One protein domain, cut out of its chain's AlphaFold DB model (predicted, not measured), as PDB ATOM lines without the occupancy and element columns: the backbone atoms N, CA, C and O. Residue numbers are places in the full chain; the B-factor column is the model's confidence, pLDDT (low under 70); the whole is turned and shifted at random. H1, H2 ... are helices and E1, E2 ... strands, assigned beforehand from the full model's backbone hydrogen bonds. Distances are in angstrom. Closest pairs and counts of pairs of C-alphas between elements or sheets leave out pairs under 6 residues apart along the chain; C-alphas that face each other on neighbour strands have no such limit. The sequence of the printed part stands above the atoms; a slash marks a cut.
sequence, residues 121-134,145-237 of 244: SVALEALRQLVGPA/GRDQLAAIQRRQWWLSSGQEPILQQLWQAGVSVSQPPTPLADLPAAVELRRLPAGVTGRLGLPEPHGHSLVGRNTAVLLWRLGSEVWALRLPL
ATOM      1  N   SER A 121     -37.561  30.330  23.270       88.69
ATOM      2  CA  SER A 121     -36.363  31.176  23.204       88.69
ATOM      3  C   SER A 121     -35.605  31.203  24.533       88.69
ATOM      4  O   SER A 121     -34.389  31.042  24.546       88.69
ATOM      5  N   VAL A 122     -36.323  31.302  25.655       88.94
ATOM      6  CA  VAL A 122     -35.742  31.269  27.008       88.94
ATOM      7  C   VAL A 122     -35.178  29.881  27.331       88.94
ATOM      8  O   VAL A 122     -34.077  29.770  27.862       88.94
ATOM      9  N   ALA A 123     -35.888  28.813  26.958       90.56
ATOM     10  CA  ALA A 123     -35.394  27.443  27.110       90.56
ATOM     11  C   ALA A 123     -34.150  27.158  26.248       90.56
ATOM     12  O   ALA A 123     -33.253  26.433  26.674       90.56
ATOM     13  N   LEU A 124     -34.075  27.739  25.050       89.81
ATOM     14  CA  LEU A 124     -32.927  27.610  24.159       89.81
ATOM     15  C   LEU A 124     -31.715  28.390  24.676       89.81
ATOM     16  O   LEU A 124     -30.593  27.898  24.574       89.81
ATOM     17  N   GLU A 125     -31.933  29.559  25.275       88.25
ATOM     18  CA  GLU A 125     -30.866  30.316  25.931       88.25
ATOM     19  C   GLU A 125     -30.349  29.584  27.178       88.25
ATOM     20  O   GLU A 125     -29.143  29.434  27.350       88.25
ATOM     21  N   ALA A 126     -31.244  29.001  27.982       88.94
ATOM     22  CA  ALA A 126     -30.870  28.106  29.077       88.94
ATOM     23  C   ALA A 126     -30.043  26.905  28.587       88.94
ATOM     24  O   ALA A 126     -29.025  26.557  29.184       88.94
ATOM     25  N   LEU A 127     -30.445  26.279  27.474       90.94
ATOM     26  CA  LEU A 127     -29.693  25.183  26.863       90.94
ATOM     27  C   LEU A 127     -28.305  25.639  26.392       90.94
ATOM     28  O   LEU A 127     -27.324  24.934  26.621       90.94
ATOM     29  N   ARG A 128     -28.207  26.821  25.777       89.00
ATOM     30  CA  ARG A 128     -26.930  27.413  25.369       89.00
ATOM     31  C   ARG A 128     -26.019  27.660  26.570       89.00
ATOM     32  O   ARG A 128     -24.848  27.319  26.488       89.00
ATOM     33  N   GLN A 129     -26.544  28.185  27.677       88.06
ATOM     34  CA  GLN A 129     -25.773  28.397  28.908       88.06
ATOM     35  C   GLN A 129     -25.262  27.085  29.518       88.06
ATOM     36  O   GLN A 129     -24.172  27.053  30.079       88.06
ATOM     37  N   LEU A 130     -26.034  25.999  29.407       88.19
ATOM     38  CA  LEU A 130     -25.666  24.690  29.956       88.19
ATOM     39  C   LEU A 130     -24.643  23.926  29.103       88.19
ATOM     40  O   LEU A 130     -23.919  23.091  29.640       88.19
ATOM     41  N   VAL A 131     -24.630  24.148  27.786       87.44
ATOM     42  CA  VAL A 131     -23.843  23.341  26.835       87.44
ATOM     43  C   VAL A 131     -22.698  24.132  26.192       87.44
ATOM     44  O   VAL A 131     -21.707  23.545  25.762       87.44
ATOM     45  N   GLY A 132     -22.813  25.455  26.110       76.31
ATOM     46  CA  GLY A 132     -21.784  26.324  25.549       76.31
ATOM     47  C   GLY A 132     -20.581  26.514  26.482       76.31
ATOM     48  O   GLY A 132     -20.684  26.285  27.690       76.31
ATOM     49  N   PRO A 133     -19.430  26.965  25.947       61.50
ATOM     50  CA  PRO A 133     -18.345  27.458  26.786       61.50
ATOM     51  C   PRO A 133     -18.892  28.619  27.614       61.50
ATOM     52  O   PRO A 133     -19.582  29.469  27.057       61.50
ATOM     53  N   ALA A 134     -18.622  28.638  28.922       50.31
ATOM     54  CA  ALA A 134     -19.093  29.681  29.828       50.31
ATOM     55  C   ALA A 134     -18.757  31.061  29.247       50.31
ATOM     56  O   ALA A 134     -17.619  31.524  29.328       50.31
ATOM     57  N   GLY A 145     -34.342  31.674  36.252       79.62
ATOM     58  CA  GLY A 145     -34.388  31.079  37.580       79.62
ATOM     59  C   GLY A 145     -33.592  29.772  37.617       79.62
ATOM     60  O   GLY A 145     -33.639  28.976  36.678       79.62
ATOM     61  N   ARG A 146     -32.883  29.516  38.723       82.88
ATOM     62  CA  ARG A 146     -32.106  28.273  38.922       82.88
ATOM     63  C   ARG A 146     -32.937  27.015  38.675       82.88
ATOM     64  O   ARG A 146     -32.436  26.051  38.104       82.88
ATOM     65  N   ASP A 147     -34.213  27.058  39.047       85.81
ATOM     66  CA  ASP A 147     -35.149  25.957  38.835       85.81
ATOM     67  C   ASP A 147     -35.373  25.661  37.350       85.81
ATOM     68  O   ASP A 147     -35.502  24.496  36.974       85.81
ATOM     69  N   GLN A 148     -35.352  26.691  36.497       86.81
ATOM     70  CA  GLN A 148     -35.515  26.553  35.051       86.81
ATOM     71  C   GLN A 148     -34.291  25.930  34.392       86.81
ATOM     72  O   GLN A 148     -34.420  24.996  33.597       86.81
ATOM     73  N   LEU A 149     -33.096  26.368  34.788       87.88
ATOM     74  CA  LEU A 149     -31.847  25.742  34.356       87.88
ATOM     75  C   LEU A 149     -31.785  24.274  34.798       87.88
ATOM     76  O   LEU A 149     -31.540  23.392  33.975       87.88
ATOM     77  N   ALA A 150     -32.102  23.985  36.063       88.00
ATOM     78  CA  ALA A 150     -32.145  22.618  36.583       88.00
ATOM     79  C   ALA A 150     -33.214  21.757  35.886       88.00
ATOM     80  O   ALA A 150     -33.046  20.548  35.709       88.00
ATOM     81  N   ALA A 151     -34.340  22.347  35.487       89.56
ATOM     82  CA  ALA A 151     -35.384  21.665  34.736       89.56
ATOM     83  C   ALA A 151     -34.934  21.293  33.313       89.56
ATOM     84  O   ALA A 151     -35.239  20.188  32.864       89.56
ATOM     85  N   ILE A 152     -34.195  22.165  32.620       89.88
ATOM     86  CA  ILE A 152     -33.611  21.856  31.305       89.88
ATOM     87  C   ILE A 152     -32.506  20.808  31.449       89.88
ATOM     88  O   ILE A 152     -32.525  19.803  30.743       89.88
ATOM     89  N   GLN A 153     -31.594  20.981  32.409       91.50
ATOM     90  CA  GLN A 153     -30.469  20.073  32.636       91.50
ATOM     91  C   GLN A 153     -30.921  18.629  32.900       91.50
ATOM     92  O   GLN A 153     -30.379  17.693  32.321       91.50
ATOM     93  N   ARG A 154     -31.963  18.429  33.720       91.12
ATOM     94  CA  ARG A 154     -32.526  17.092  34.001       91.12
ATOM     95  C   ARG A 154     -33.126  16.398  32.774       91.12
ATOM     96  O   ARG A 154     -33.312  15.186  32.803       91.12
ATOM     97  N   ARG A 155     -33.448  17.153  31.719       91.88
ATOM     98  CA  ARG A 155     -34.051  16.663  30.468       91.88
ATOM     99  C   ARG A 155     -33.053  16.657  29.305       91.88
ATOM    100  O   ARG A 155     -33.457  16.581  28.144       91.88
ATOM    101  N   GLN A 156     -31.759  16.754  29.606       92.88
ATOM    102  CA  GLN A 156     -30.694  16.621  28.621       92.88
ATOM    103  C   GLN A 156     -30.277  15.165  28.464       92.88
ATOM    104  O   GLN A 156     -29.957  14.477  29.433       92.88
ATOM    105  N   TRP A 157     -30.209  14.725  27.215       92.00
ATOM    106  CA  TRP A 157     -29.628  13.454  26.823       92.00
ATOM    107  C   TRP A 157     -28.355  13.713  26.036       92.00
ATOM    108  O   TRP A 157     -28.389  14.175  24.895       92.00
ATOM    109  N   TRP A 158     -27.231  13.409  26.678       92.50
ATOM    110  CA  TRP A 158     -25.909  13.491  26.080       92.50
ATOM    111  C   TRP A 158     -25.673  12.259  25.217       92.50
ATOM    112  O   TRP A 158     -25.651  11.130  25.708       92.50
ATOM    113  N   LEU A 159     -25.538  12.484  23.916       90.94
ATOM    114  CA  LEU A 159     -25.349  11.434  22.935       90.94
ATOM    115  C   LEU A 159     -23.869  11.070  22.843       90.94
ATOM    116  O   LEU A 159     -22.985  11.919  22.724       90.94
ATOM    117  N   SER A 160     -23.597   9.769  22.858       89.44
ATOM    118  CA  SER A 160     -22.286   9.253  22.476       89.44
ATOM    119  C   SER A 160     -22.079   9.373  20.963       89.44
ATOM    120  O   SER A 160     -23.018   9.529  20.184       89.44
ATOM    121  N   SER A 161     -20.839   9.227  20.503       87.69
ATOM    122  CA  SER A 161     -20.504   9.366  19.075       87.69
ATOM    123  C   SER A 161     -21.187   8.332  18.179       87.69
ATOM    124  O   SER A 161     -21.479   8.629  17.027       87.69
ATOM    125  N   GLY A 162     -21.493   7.144  18.710       89.38
ATOM    126  CA  GLY A 162     -22.288   6.137  18.000       89.38
ATOM    127  C   GLY A 162     -23.782   6.475  17.911       89.38
ATOM    128  O   GLY A 162     -24.485   5.889  17.096       89.38
ATOM    129  N   GLN A 163     -24.271   7.416  18.726       90.00
ATOM    130  CA  GLN A 163     -25.676   7.833  18.797       90.00
ATOM    131  C   GLN A 163     -25.959   9.149  18.053       90.00
ATOM    132  O   GLN A 163     -27.119   9.459  17.806       90.00
ATOM    133  N   GLU A 164     -24.937   9.889  17.619       90.00
ATOM    134  CA  GLU A 164     -25.078  11.075  16.752       90.00
ATOM    135  C   GLU A 164     -25.944  10.855  15.496       90.00
ATOM    136  O   GLU A 164     -26.732  11.746  15.154       90.00
ATOM    137  N   PRO A 165     -25.901   9.682  14.820       90.81
ATOM    138  CA  PRO A 165     -26.786   9.425  13.687       90.81
ATOM    139  C   PRO A 165     -28.274   9.550  14.038       90.81
ATOM    140  O   PRO A 165     -29.067   9.886  13.166       90.81
ATOM    141  N   ILE A 166     -28.663   9.337  15.301       88.62
ATOM    142  CA  ILE A 166     -30.046   9.491  15.773       88.62
ATOM    143  C   ILE A 166     -30.482  10.959  15.683       88.62
ATOM    144  O   ILE A 166     -31.577  11.248  15.197       88.62
ATOM    145  N   LEU A 167     -29.622  11.893  16.099       90.12
ATOM    146  CA  LEU A 167     -29.885  13.331  15.998       90.12
ATOM    147  C   LEU A 167     -30.016  13.739  14.529       90.12
ATOM    148  O   LEU A 167     -30.965  14.435  14.163       90.12
ATOM    149  N   GLN A 168     -29.115  13.253  13.672       90.75
ATOM    150  CA  GLN A 168     -29.175  13.523  12.238       90.75
ATOM    151  C   GLN A 168     -30.453  12.955  11.606       90.75
ATOM    152  O   GLN A 168     -31.111  13.657  10.845       90.75
ATOM    153  N   GLN A 169     -30.847  11.726  11.943       90.81
ATOM    154  CA  GLN A 169     -32.089  11.113  11.463       90.81
ATOM    155  C   GLN A 169     -33.326  11.898  11.911       90.81
ATOM    156  O   GLN A 169     -34.193  12.182  11.084       90.81
ATOM    157  N   LEU A 170     -33.395  12.299  13.185       91.12
ATOM    158  CA  LEU A 170     -34.474  13.148  13.697       91.12
ATOM    159  C   LEU A 170     -34.532  14.475  12.936       91.12
ATOM    160  O   LEU A 170     -35.611  14.910  12.538       91.12
ATOM    161  N   TRP A 171     -33.377  15.098  12.699       92.31
ATOM    162  CA  TRP A 171     -33.299  16.371  11.992       92.31
ATOM    163  C   TRP A 171     -33.759  16.258  10.537       92.31
ATOM    164  O   TRP A 171     -34.526  17.096  10.062       92.31
ATOM    165  N   GLN A 172     -33.334  15.204   9.836       92.81
ATOM    166  CA  GLN A 172     -33.723  14.942   8.448       92.81
ATOM    167  C   GLN A 172     -35.195  14.544   8.303       92.81
ATOM    168  O   GLN A 172     -35.798  14.832   7.275       92.81
ATOM    169  N   ALA A 173     -35.794  13.932   9.328       91.38
ATOM    170  CA  ALA A 173     -37.230  13.671   9.349       91.38
ATOM    171  C   ALA A 173     -38.060  14.959   9.484       91.38
ATOM    172  O   ALA A 173     -39.230  14.978   9.106       91.38
ATOM    173  N   GLY A 174     -37.476  16.025  10.039       92.75
ATOM    174  CA  GLY A 174     -38.127  17.316  10.209       92.75
ATOM    175  C   GLY A 174     -38.325  18.072   8.895       92.75
ATOM    176  O   GLY A 174     -37.446  18.107   8.036       92.75
ATOM    177  N   VAL A 175     -39.465  18.747   8.775       93.12
ATOM    178  CA  VAL A 175     -39.808  19.608   7.641       93.12
ATOM    179  C   VAL A 175     -39.478  21.057   7.994       93.12
ATOM    180  O   VAL A 175     -39.930  21.564   9.023       93.12
ATOM    181  N   SER A 176     -38.693  21.728   7.149       90.00
ATOM    182  CA  SER A 176     -38.451  23.169   7.263       90.00
ATOM    183  C   SER A 176     -39.744  23.938   7.004       90.00
ATOM    184  O   SER A 176     -40.468  23.636   6.055       90.00
ATOM    185  N   VAL A 177     -40.032  24.937   7.833       85.69
ATOM    186  CA  VAL A 177     -41.252  25.742   7.716       85.69
ATOM    187  C   VAL A 177     -40.861  27.185   7.438       85.69
ATOM    188  O   VAL A 177     -40.072  27.759   8.181       85.69
ATOM    189  N   SER A 178     -41.413  27.770   6.373       80.75
ATOM    190  CA  SER A 178     -41.103  29.149   5.968       80.75
ATOM    191  C   SER A 178     -41.663  30.198   6.930       80.75
ATOM    192  O   SER A 178     -41.151  31.309   6.988       80.75
ATOM    193  N   GLN A 179     -42.717  29.853   7.674       85.19
ATOM    194  CA  GLN A 179     -43.356  30.738   8.637       85.19
ATOM    195  C   GLN A 179     -43.522  30.019   9.987       85.19
ATOM    196  O   GLN A 179     -44.393  29.152  10.111       85.19
ATOM    197  N   PRO A 180     -42.682  30.328  10.991       87.00
ATOM    198  CA  PRO A 180     -42.815  29.748  12.319       87.00
ATOM    199  C   PRO A 180     -44.097  30.239  13.012       87.00
ATOM    200  O   PRO A 180     -44.546  31.363  12.763       87.00
ATOM    201  N   PRO A 181     -44.694  29.433  13.908       88.44
ATOM    202  CA  PRO A 181     -45.802  29.893  14.736       88.44
ATOM    203  C   PRO A 181     -45.328  31.020  15.666       88.44
ATOM    204  O   PRO A 181     -44.173  31.026  16.081       88.44
ATOM    205  N   THR A 182     -46.220  31.942  16.043       86.56
ATOM    206  CA  THR A 182     -45.890  33.139  16.847       86.56
ATOM    207  C   THR A 182     -45.008  32.859  18.078       86.56
ATOM    208  O   THR A 182     -44.039  33.586  18.264       86.56
ATOM    209  N   PRO A 183     -45.230  31.793  18.879       86.12
ATOM    210  CA  PRO A 183     -44.375  31.486  20.034       86.12
ATOM    211  C   PRO A 183     -42.931  31.070  19.691       86.12
ATOM    212  O   PRO A 183     -42.094  30.992  20.587       86.12
ATOM    213  N   LEU A 184     -42.649  30.757  18.421       87.94
ATOM    214  CA  LEU A 184     -41.337  30.375  17.880       87.94
ATOM    215  C   LEU A 184     -40.823  31.379  16.838       87.94
ATOM    216  O   LEU A 184     -39.826  31.104  16.176       87.94
ATOM    217  N   ALA A 185     -41.501  32.513  16.655       85.94
ATOM    218  CA  ALA A 185     -41.059  33.545  15.722       85.94
ATOM    219  C   ALA A 185     -39.825  34.296  16.251       85.94
ATOM    220  O   ALA A 185     -38.939  34.641  15.475       85.94
ATOM    221  N   ASP A 186     -39.725  34.461  17.574       84.69
ATOM    222  CA  ASP A 186     -38.652  35.205  18.251       84.69
ATOM    223  C   ASP A 186     -37.424  34.326  18.569       84.69
ATOM    224  O   ASP A 186     -36.878  34.360  19.675       84.69
ATOM    225  N   LEU A 187     -37.007  33.474  17.628       85.31
ATOM    226  CA  LEU A 187     -35.812  32.644  17.795       85.31
ATOM    227  C   LEU A 187     -34.548  33.371  17.298       85.31
ATOM    228  O   LEU A 187     -34.608  34.107  16.313       85.31
ATOM    229  N   PRO A 188     -33.380  33.158  17.937       82.88
ATOM    230  CA  PRO A 188     -32.118  33.725  17.465       82.88
ATOM    231  C   PRO A 188     -31.786  33.269  16.038       82.88
ATOM    232  O   PRO A 188     -31.996  32.108  15.700       82.88
ATOM    233  N   ALA A 189     -31.160  34.136  15.235       75.69
ATOM    234  CA  ALA A 189     -30.865  33.861  13.821       75.69
ATOM    235  C   ALA A 189     -30.000  32.606  13.568       75.69
ATOM    236  O   ALA A 189     -30.068  32.013  12.498       75.69
ATOM    237  N   ALA A 190     -29.195  32.187  14.550       83.50
ATOM    238  CA  ALA A 190     -28.362  30.984  14.465       83.50
ATOM    239  C   ALA A 190     -29.129  29.669  14.715       83.50
ATOM    240  O   ALA A 190     -28.532  28.595  14.652       83.50
ATOM    241  N   VAL A 191     -30.420  29.739  15.061       89.50
ATOM    242  CA  VAL A 191     -31.248  28.570  15.362       89.50
ATOM    243  C   VAL A 191     -31.997  28.141  14.113       89.50
ATOM    244  O   VAL A 191     -32.816  28.880  13.573       89.50
ATOM    245  N   GLU A 192     -31.763  26.905  13.686       92.12
ATOM    246  CA  GLU A 192     -32.592  26.295  12.653       92.12
ATOM    247  C   GLU A 192     -33.857  25.714  13.299       92.12
ATOM    248  O   GLU A 192     -33.794  25.085  14.360       92.12
ATOM    249  N   LEU A 193     -35.005  25.881  12.640       94.38
ATOM    250  CA  LEU A 193     -36.292  25.369  13.105       94.38
ATOM    251  C   LEU A 193     -36.867  24.362  12.107       94.38
ATOM    252  O   LEU A 193     -36.987  24.644  10.913       94.38
ATOM    253  N   ARG A 194     -37.286  23.198  12.608       95.56
ATOM    254  CA  ARG A 194     -38.013  22.191  11.824       95.56
ATOM    255  C   ARG A 194     -39.213  21.655  12.583       95.56
ATOM    256  O   ARG A 194     -39.148  21.445  13.792       95.56
ATOM    257  N   ARG A 195     -40.297  21.368  11.867       95.62
ATOM    258  CA  ARG A 195     -41.452  20.651  12.416       95.62
ATOM    259  C   ARG A 195     -41.242  19.153  12.251       95.62
ATOM    260  O   ARG A 195     -41.006  18.684  11.138       95.62
ATOM    261  N   LEU A 196     -41.339  18.395  13.336       94.12
ATOM    262  CA  LEU A 196     -41.212  16.943  13.302       94.12
ATOM    263  C   LEU A 196     -42.548  16.283  12.918       94.12
ATOM    264  O   LEU A 196     -43.600  16.694  13.416       94.12
ATOM    265  N   PRO A 197     -42.528  15.234  12.077       91.38
ATOM    266  CA  PRO A 197     -43.693  14.395  11.837       91.38
ATOM    267  C   PRO A 197     -44.193  13.737  13.128       91.38
ATOM    268  O   PRO A 197     -43.411  13.388  14.020       91.38
ATOM    269  N   ALA A 198     -45.503  13.507  13.207       85.50
ATOM    270  CA  ALA A 198     -46.105  12.803  14.331       85.50
ATOM    271  C   ALA A 198     -45.480  11.404  14.511       85.50
ATOM    272  O   ALA A 198     -45.245  10.678  13.547       85.50
ATOM    273  N   GLY A 199     -45.202  11.024  15.760       84.00
ATOM    274  CA  GLY A 199     -44.684   9.697  16.111       84.00
ATOM    275  C   GLY A 199     -43.162   9.523  16.020       84.00
ATOM    276  O   GLY A 199     -42.654   8.530  16.539       84.00
ATOM    277  N   VAL A 200     -42.412  10.481  15.456       87.62
ATOM    278  CA  VAL A 200     -40.932  10.420  15.426       87.62
ATOM    279  C   VAL A 200     -40.349  10.366  16.840       87.62
ATOM    280  O   VAL A 200     -39.454   9.571  17.108       87.62
ATOM    281  N   THR A 201     -40.906  11.136  17.775       83.12
ATOM    282  CA  THR A 201     -40.453  11.164  19.176       83.12
ATOM    283  C   THR A 201     -40.771   9.874  19.931       83.12
ATOM    284  O   THR A 201     -39.988   9.449  20.775       83.12
ATOM    285  N   GLY A 202     -41.870   9.195  19.585       82.62
ATOM    286  CA  GLY A 202     -42.219   7.898  20.171       82.62
ATOM    287  C   GLY A 202     -41.184   6.818  19.845       82.62
ATOM    288  O   GLY A 202     -40.843   6.013  20.706       82.62
ATOM    289  N   ARG A 203     -40.602   6.851  18.639       80.38
ATOM    290  CA  ARG A 203     -39.522   5.931  18.233       80.38
ATOM    291  C   ARG A 203     -38.221   6.146  19.004       80.38
ATOM    292  O   ARG A 203     -37.411   5.234  19.089       80.38
ATOM    293  N   LEU A 204     -38.038   7.339  19.567       77.88
ATOM    294  CA  LEU A 204     -36.887   7.693  20.396       77.88
ATOM    295  C   LEU A 204     -37.092   7.350  21.874       77.88
ATOM    296  O   LEU A 204     -36.223   7.651  22.686       77.88
ATOM    297  N   GLY A 205     -38.237   6.762  22.240       83.19
ATOM    298  CA  GLY A 205     -38.567   6.501  23.639       83.19
ATOM    299  C   GLY A 205     -38.780   7.781  24.450       83.19
ATOM    300  O   GLY A 205     -38.573   7.772  25.658       83.19
ATOM    301  N   LEU A 206     -39.174   8.882  23.795       79.88
ATOM    302  CA  LEU A 206     -39.502  10.160  24.432       79.88
ATOM    303  C   LEU A 206     -41.025  10.267  24.608       79.88
ATOM    304  O   LEU A 206     -41.699  10.767  23.699       79.88
ATOM    305  N   PRO A 207     -41.592   9.805  25.743       76.56
ATOM    306  CA  PRO A 207     -43.035   9.886  25.981       76.56
ATOM    307  C   PRO A 207     -43.516  11.341  26.050       76.56
ATOM    308  O   PRO A 207     -44.628  11.652  25.628       76.56
ATOM    309  N   GLU A 208     -42.653  12.244  26.516       87.19
ATOM    310  CA  GLU A 208     -42.926  13.670  26.622       87.19
ATOM    311  C   GLU A 208     -41.779  14.469  25.991       87.19
ATOM    312  O   GLU A 208     -40.813  14.801  26.666       87.19
ATOM    313  N   PRO A 209     -41.836  14.791  24.688       88.25
ATOM    314  CA  PRO A 209     -40.723  15.457  24.016       88.25
ATOM    315  C   PRO A 209     -40.559  16.930  24.412       88.25
ATOM    316  O   PRO A 209     -39.531  17.519  24.109       88.25
ATOM    317  N   HIS A 210     -41.539  17.556  25.067       92.44
ATOM    318  CA  HIS A 210     -41.478  18.982  25.383       92.44
ATOM    319  C   HIS A 210     -40.346  19.289  26.383       92.44
ATOM    320  O   HIS A 210     -40.285  18.711  27.467       92.44
ATOM    321  N   GLY A 211     -39.446  20.198  26.009       91.06
ATOM    322  CA  GLY A 211     -38.314  20.630  26.829       91.06
ATOM    323  C   GLY A 211     -37.146  19.642  26.894       91.06
ATOM    324  O   GLY A 211     -36.193  19.895  27.631       91.06
ATOM    325  N   HIS A 212     -37.189  18.532  26.150       93.06
ATOM    326  CA  HIS A 212     -36.070  17.591  26.078       93.06
ATOM    327  C   HIS A 212     -35.004  18.080  25.108       93.06
ATOM    328  O   HIS A 212     -35.312  18.565  24.020       93.06
ATOM    329  N   SER A 213     -33.746  17.926  25.503       93.62
ATOM    330  CA  SER A 213     -32.599  18.350  24.705       93.62
ATOM    331  C   SER A 213     -31.725  17.154  24.355       93.62
ATOM    332  O   SER A 213     -31.280  16.432  25.243       93.62
ATOM    333  N   LEU A 214     -31.455  16.954  23.071       93.81
ATOM    334  CA  LEU A 214     -30.498  15.971  22.567       93.81
ATOM    335  C   LEU A 214     -29.180  16.695  22.303       93.81
ATOM    336  O   LEU A 214     -29.124  17.562  21.432       93.81
ATOM    337  N   VAL A 215     -28.139  16.374  23.065       93.56
ATOM    338  CA  VAL A 215     -26.850  17.071  23.009       93.56
ATOM    339  C   VAL A 215     -25.810  16.154  22.382       93.56
ATOM    340  O   VAL A 215     -25.452  15.134  22.963       93.56
ATOM    341  N   GLY A 216     -25.354  16.510  21.184       91.31
ATOM    342  CA  GLY A 216     -24.218  15.882  20.517       91.31
ATOM    343  C   GLY A 216     -22.927  16.685  20.691       91.31
ATOM    344  O   GLY A 216     -22.884  17.686  21.403       91.31
ATOM    345  N   ARG A 217     -21.869  16.278  19.989       88.38
ATOM    346  CA  ARG A 217     -20.536  16.899  20.019       88.38
ATOM    347  C   ARG A 217     -20.549  18.346  19.536       88.38
ATOM    348  O   ARG A 217     -19.949  19.204  20.165       88.38
ATOM    349  N   ASN A 218     -21.223  18.599  18.414       89.38
ATOM    350  CA  ASN A 218     -21.161  19.893  17.720       89.38
ATOM    351  C   ASN A 218     -22.526  20.580  17.621       89.38
ATOM    352  O   ASN A 218     -22.623  21.680  17.080       89.38
ATOM    353  N   THR A 219     -23.595  19.933  18.082       91.94
ATOM    354  CA  THR A 219     -24.960  20.451  17.973       91.94
ATOM    355  C   THR A 219     -25.816  19.969  19.129       91.94
ATOM    356  O   THR A 219     -25.738  18.802  19.503       91.94
ATOM    357  N   ALA A 220     -26.697  20.834  19.617       92.94
ATOM    358  CA  ALA A 220     -27.798  20.463  20.489       92.94
ATOM    359  C   ALA A 220     -29.130  20.662  19.756       92.94
ATOM    360  O   ALA A 220     -29.276  21.577  18.948       92.94
ATOM    361  N   VAL A 221     -30.110  19.807  20.032       94.94
ATOM    362  CA  VAL A 221     -31.480  19.941  19.527       94.94
ATOM    363  C   VAL A 221     -32.432  19.996  20.708       94.94
ATOM    364  O   VAL A 221     -32.529  19.028  21.460       94.94
ATOM    365  N   LEU A 222     -33.152  21.107  20.853       95.12
ATOM    366  CA  LEU A 222     -34.251  21.252  21.803       95.12
ATOM    367  C   LEU A 222     -35.562  20.842  21.130       95.12
ATOM    368  O   LEU A 222     -35.900  21.325  20.048       95.12
ATOM    369  N   LEU A 223     -36.314  19.972  21.789       94.69
ATOM    370  CA  LEU A 223     -37.643  19.562  21.373       94.69
ATOM    371  C   LEU A 223     -38.693  20.413  22.085       94.69
ATOM    372  O   LEU A 223     -38.736  20.494  23.311       94.69
ATOM    373  N   TRP A 224     -39.558  21.054  21.305       94.12
ATOM    374  CA  TRP A 224     -40.589  21.949  21.810       94.12
ATOM    375  C   TRP A 224     -41.958  21.549  21.288       94.12
ATOM    376  O   TRP A 224     -42.162  21.401  20.087       94.12
ATOM    377  N   ARG A 225     -42.923  21.375  22.187       91.94
ATOM    378  CA  ARG A 225     -44.290  21.004  21.810       91.94
ATOM    379  C   ARG A 225     -45.200  22.225  21.794       91.94
ATOM    380  O   ARG A 225     -45.275  22.927  22.799       91.94
ATOM    381  N   LEU A 226     -45.927  22.418  20.694       90.56
ATOM    382  CA  LEU A 226     -47.000  23.404  20.553       90.56
ATOM    383  C   LEU A 226     -48.279  22.685  20.118       90.56
ATOM    384  O   LEU A 226     -48.398  22.229  18.983       90.56
ATOM    385  N   GLY A 227     -49.232  22.544  21.041       88.31
ATOM    386  CA  GLY A 227     -50.437  21.749  20.803       88.31
ATOM    387  C   GLY A 227     -50.105  20.280  20.510       88.31
ATOM    388  O   GLY A 227     -49.526  19.577  21.347       88.31
ATOM    389  N   SER A 228     -50.484  19.797  19.327       87.50
ATOM    390  CA  SER A 228     -50.180  18.441  18.848       87.50
ATOM    391  C   SER A 228     -48.861  18.339  18.077       87.50
ATOM    392  O   SER A 228     -48.406  17.230  17.805       87.50
ATOM    393  N   GLU A 229     -48.237  19.466  17.736       91.75
ATOM    394  CA  GLU A 229     -47.025  19.496  16.926       91.75
ATOM    395  C   GLU A 229     -45.772  19.508  17.799       91.75
ATOM    396  O   GLU A 229     -45.719  20.158  18.850       91.75
ATOM    397  N   VAL A 230     -44.737  18.811  17.333       93.50
ATOM    398  CA  VAL A 230     -43.404  18.854  17.933       93.50
ATOM    399  C   VAL A 230     -42.463  19.560  16.974       93.50
ATOM    400  O   VAL A 230     -42.411  19.259  15.783       93.50
ATOM    401  N   TRP A 231     -41.699  20.487  17.519       95.00
ATOM    402  CA  TRP A 231     -40.723  21.302  16.828       95.00
ATOM    403  C   TRP A 231     -39.330  20.947  17.331       95.00
ATOM    404  O   TRP A 231     -39.128  20.737  18.525       95.00
ATOM    405  N   ALA A 232     -38.375  20.868  16.414       95.50
ATOM    406  CA  ALA A 232     -36.964  20.693  16.702       95.50
ATOM    407  C   ALA A 232     -36.247  22.022  16.445       95.50
ATOM    408  O   ALA A 232     -36.298  22.557  15.336       95.50
ATOM    409  N   LEU A 233     -35.591  22.537  17.480       95.19
ATOM    410  CA  LEU A 233     -34.788  23.750  17.440       95.19
ATOM    411  C   LEU A 233     -33.325  23.336  17.534       95.19
ATOM    412  O   LEU A 233     -32.897  22.813  18.564       95.19
ATOM    413  N   ARG A 234     -32.561  23.533  16.464       94.00
ATOM    414  CA  ARG A 234     -31.155  23.134  16.417       94.00
ATOM    415  C   ARG A 234     -30.258  24.310  16.746       94.00
ATOM    416  O   ARG A 234     -30.309  25.348  16.094       94.00
ATOM    417  N   LEU A 235     -29.405  24.091  17.734       91.38
ATOM    418  CA  LEU A 235     -28.367  24.998  18.178       91.38
ATOM    419  C   LEU A 235     -27.000  24.421  17.770       91.38
ATOM    420  O   LEU A 235     -26.624  23.350  18.258       91.38
ATOM    421  N   PRO A 236     -26.237  25.087  16.890       89.56
ATOM    422  CA  PRO A 236     -24.837  24.739  16.689       89.56
ATOM    423  C   PRO A 236     -24.028  25.048  17.960       89.56
ATOM    424  O   PRO A 236     -24.183  26.111  18.556       89.56
ATOM    425  N   LEU A 237     -23.168  24.112  18.366       84.38
ATOM    426  CA  LEU A 237     -22.269  24.219  19.528       84.38
ATOM    427  C   LEU A 237     -20.808  24.474  19.124       84.38
ATOM    428  O   LEU A 237     -19.933  24.480  19.984       84.38
TER     429      LEU A 237
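AT A GLANCE: This is residues 121 to 134 and 145 to 237 of the 244 residues of an uncharacterized protein of Synechococcales bacterium UBA10510 (UniProt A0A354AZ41). A strongly twisted sheet of five strands forms the middle of three layers, with H1 over one face and H3 over the other. H2 packs crosswise on H1, and H4 lies near H3. The printed part has 107 residues with four named helices and five named strands, in the order H1 H2 E1 H3 E2 H4 E3 E4 E5; the mixed sheet runs E1 E3 E4 E5 E2. The class is mixed, helices and strands; the whole is compact, with a radius of gyration of the C-alphas of 12.9 A and spans of 34 by 33 by 25 A.

HOW THE PARTS SIT: Look first at E3, residues 213 to 215, E4, 219 to 226, and E5, 229 to 236: a meander of two hairpins, each strand the antiparallel neighbour of the one before. N 214 and O 221 are 2.8 A apart, N 222 and O 233 2.9 A, within hydrogen-bond range. Edge strand E1, residues 156 to 158, is parallel to E3, with N 157 and O 213 at 2.8 A; edge strand E2, 192 to 196, is antiparallel to E5, with N 196 and O 230 at 2.8 A. H1, residues 121 to 131, is on the sheet at a height of 9.2 A; its closest C-alpha to E4 is Leu 124, 6.9 A from that of Leu 222. On the opposite face, H3, residues 164 to 173, has a height of 8.2 A; the C-alphas of Ala 173 and Leu 196 of E2 come closest, 6.5 A. H2, residues 146 to 153, touches H1, about perpendicular at 73 degrees, closest at the C-alphas of Leu 149 and Ala 126, 5.9 A. H4, residues 200 to 203, is close but not clearly touching H3, with C-alphas 200 and 170 at 7.2 A. In H1, H2 and H3 every O i to N i+4 pair is within hydrogen-bond range; H4 is too short for one.

IN THESE COORDINATES: Find C-alpha 121 at (-36.363, 31.176, 23.204), where H1 begins its 15.2 A. H3 measures 14.5 A, E4 22.4 A and E5 22.8 A, ending at C-alpha 236, (-24.837, 24.739, 16.689).

THE WHOLE: The C-alphas of Gly 162 and Thr 182 are farthest apart, 35.9 A. Residues 135 to 144 are not printed; C-alphas 134 and 145 are 17.2 A apart across that cut. The link from H3 to E2 is long, 18 residues. Residues 133 to 134 have pLDDT under 70.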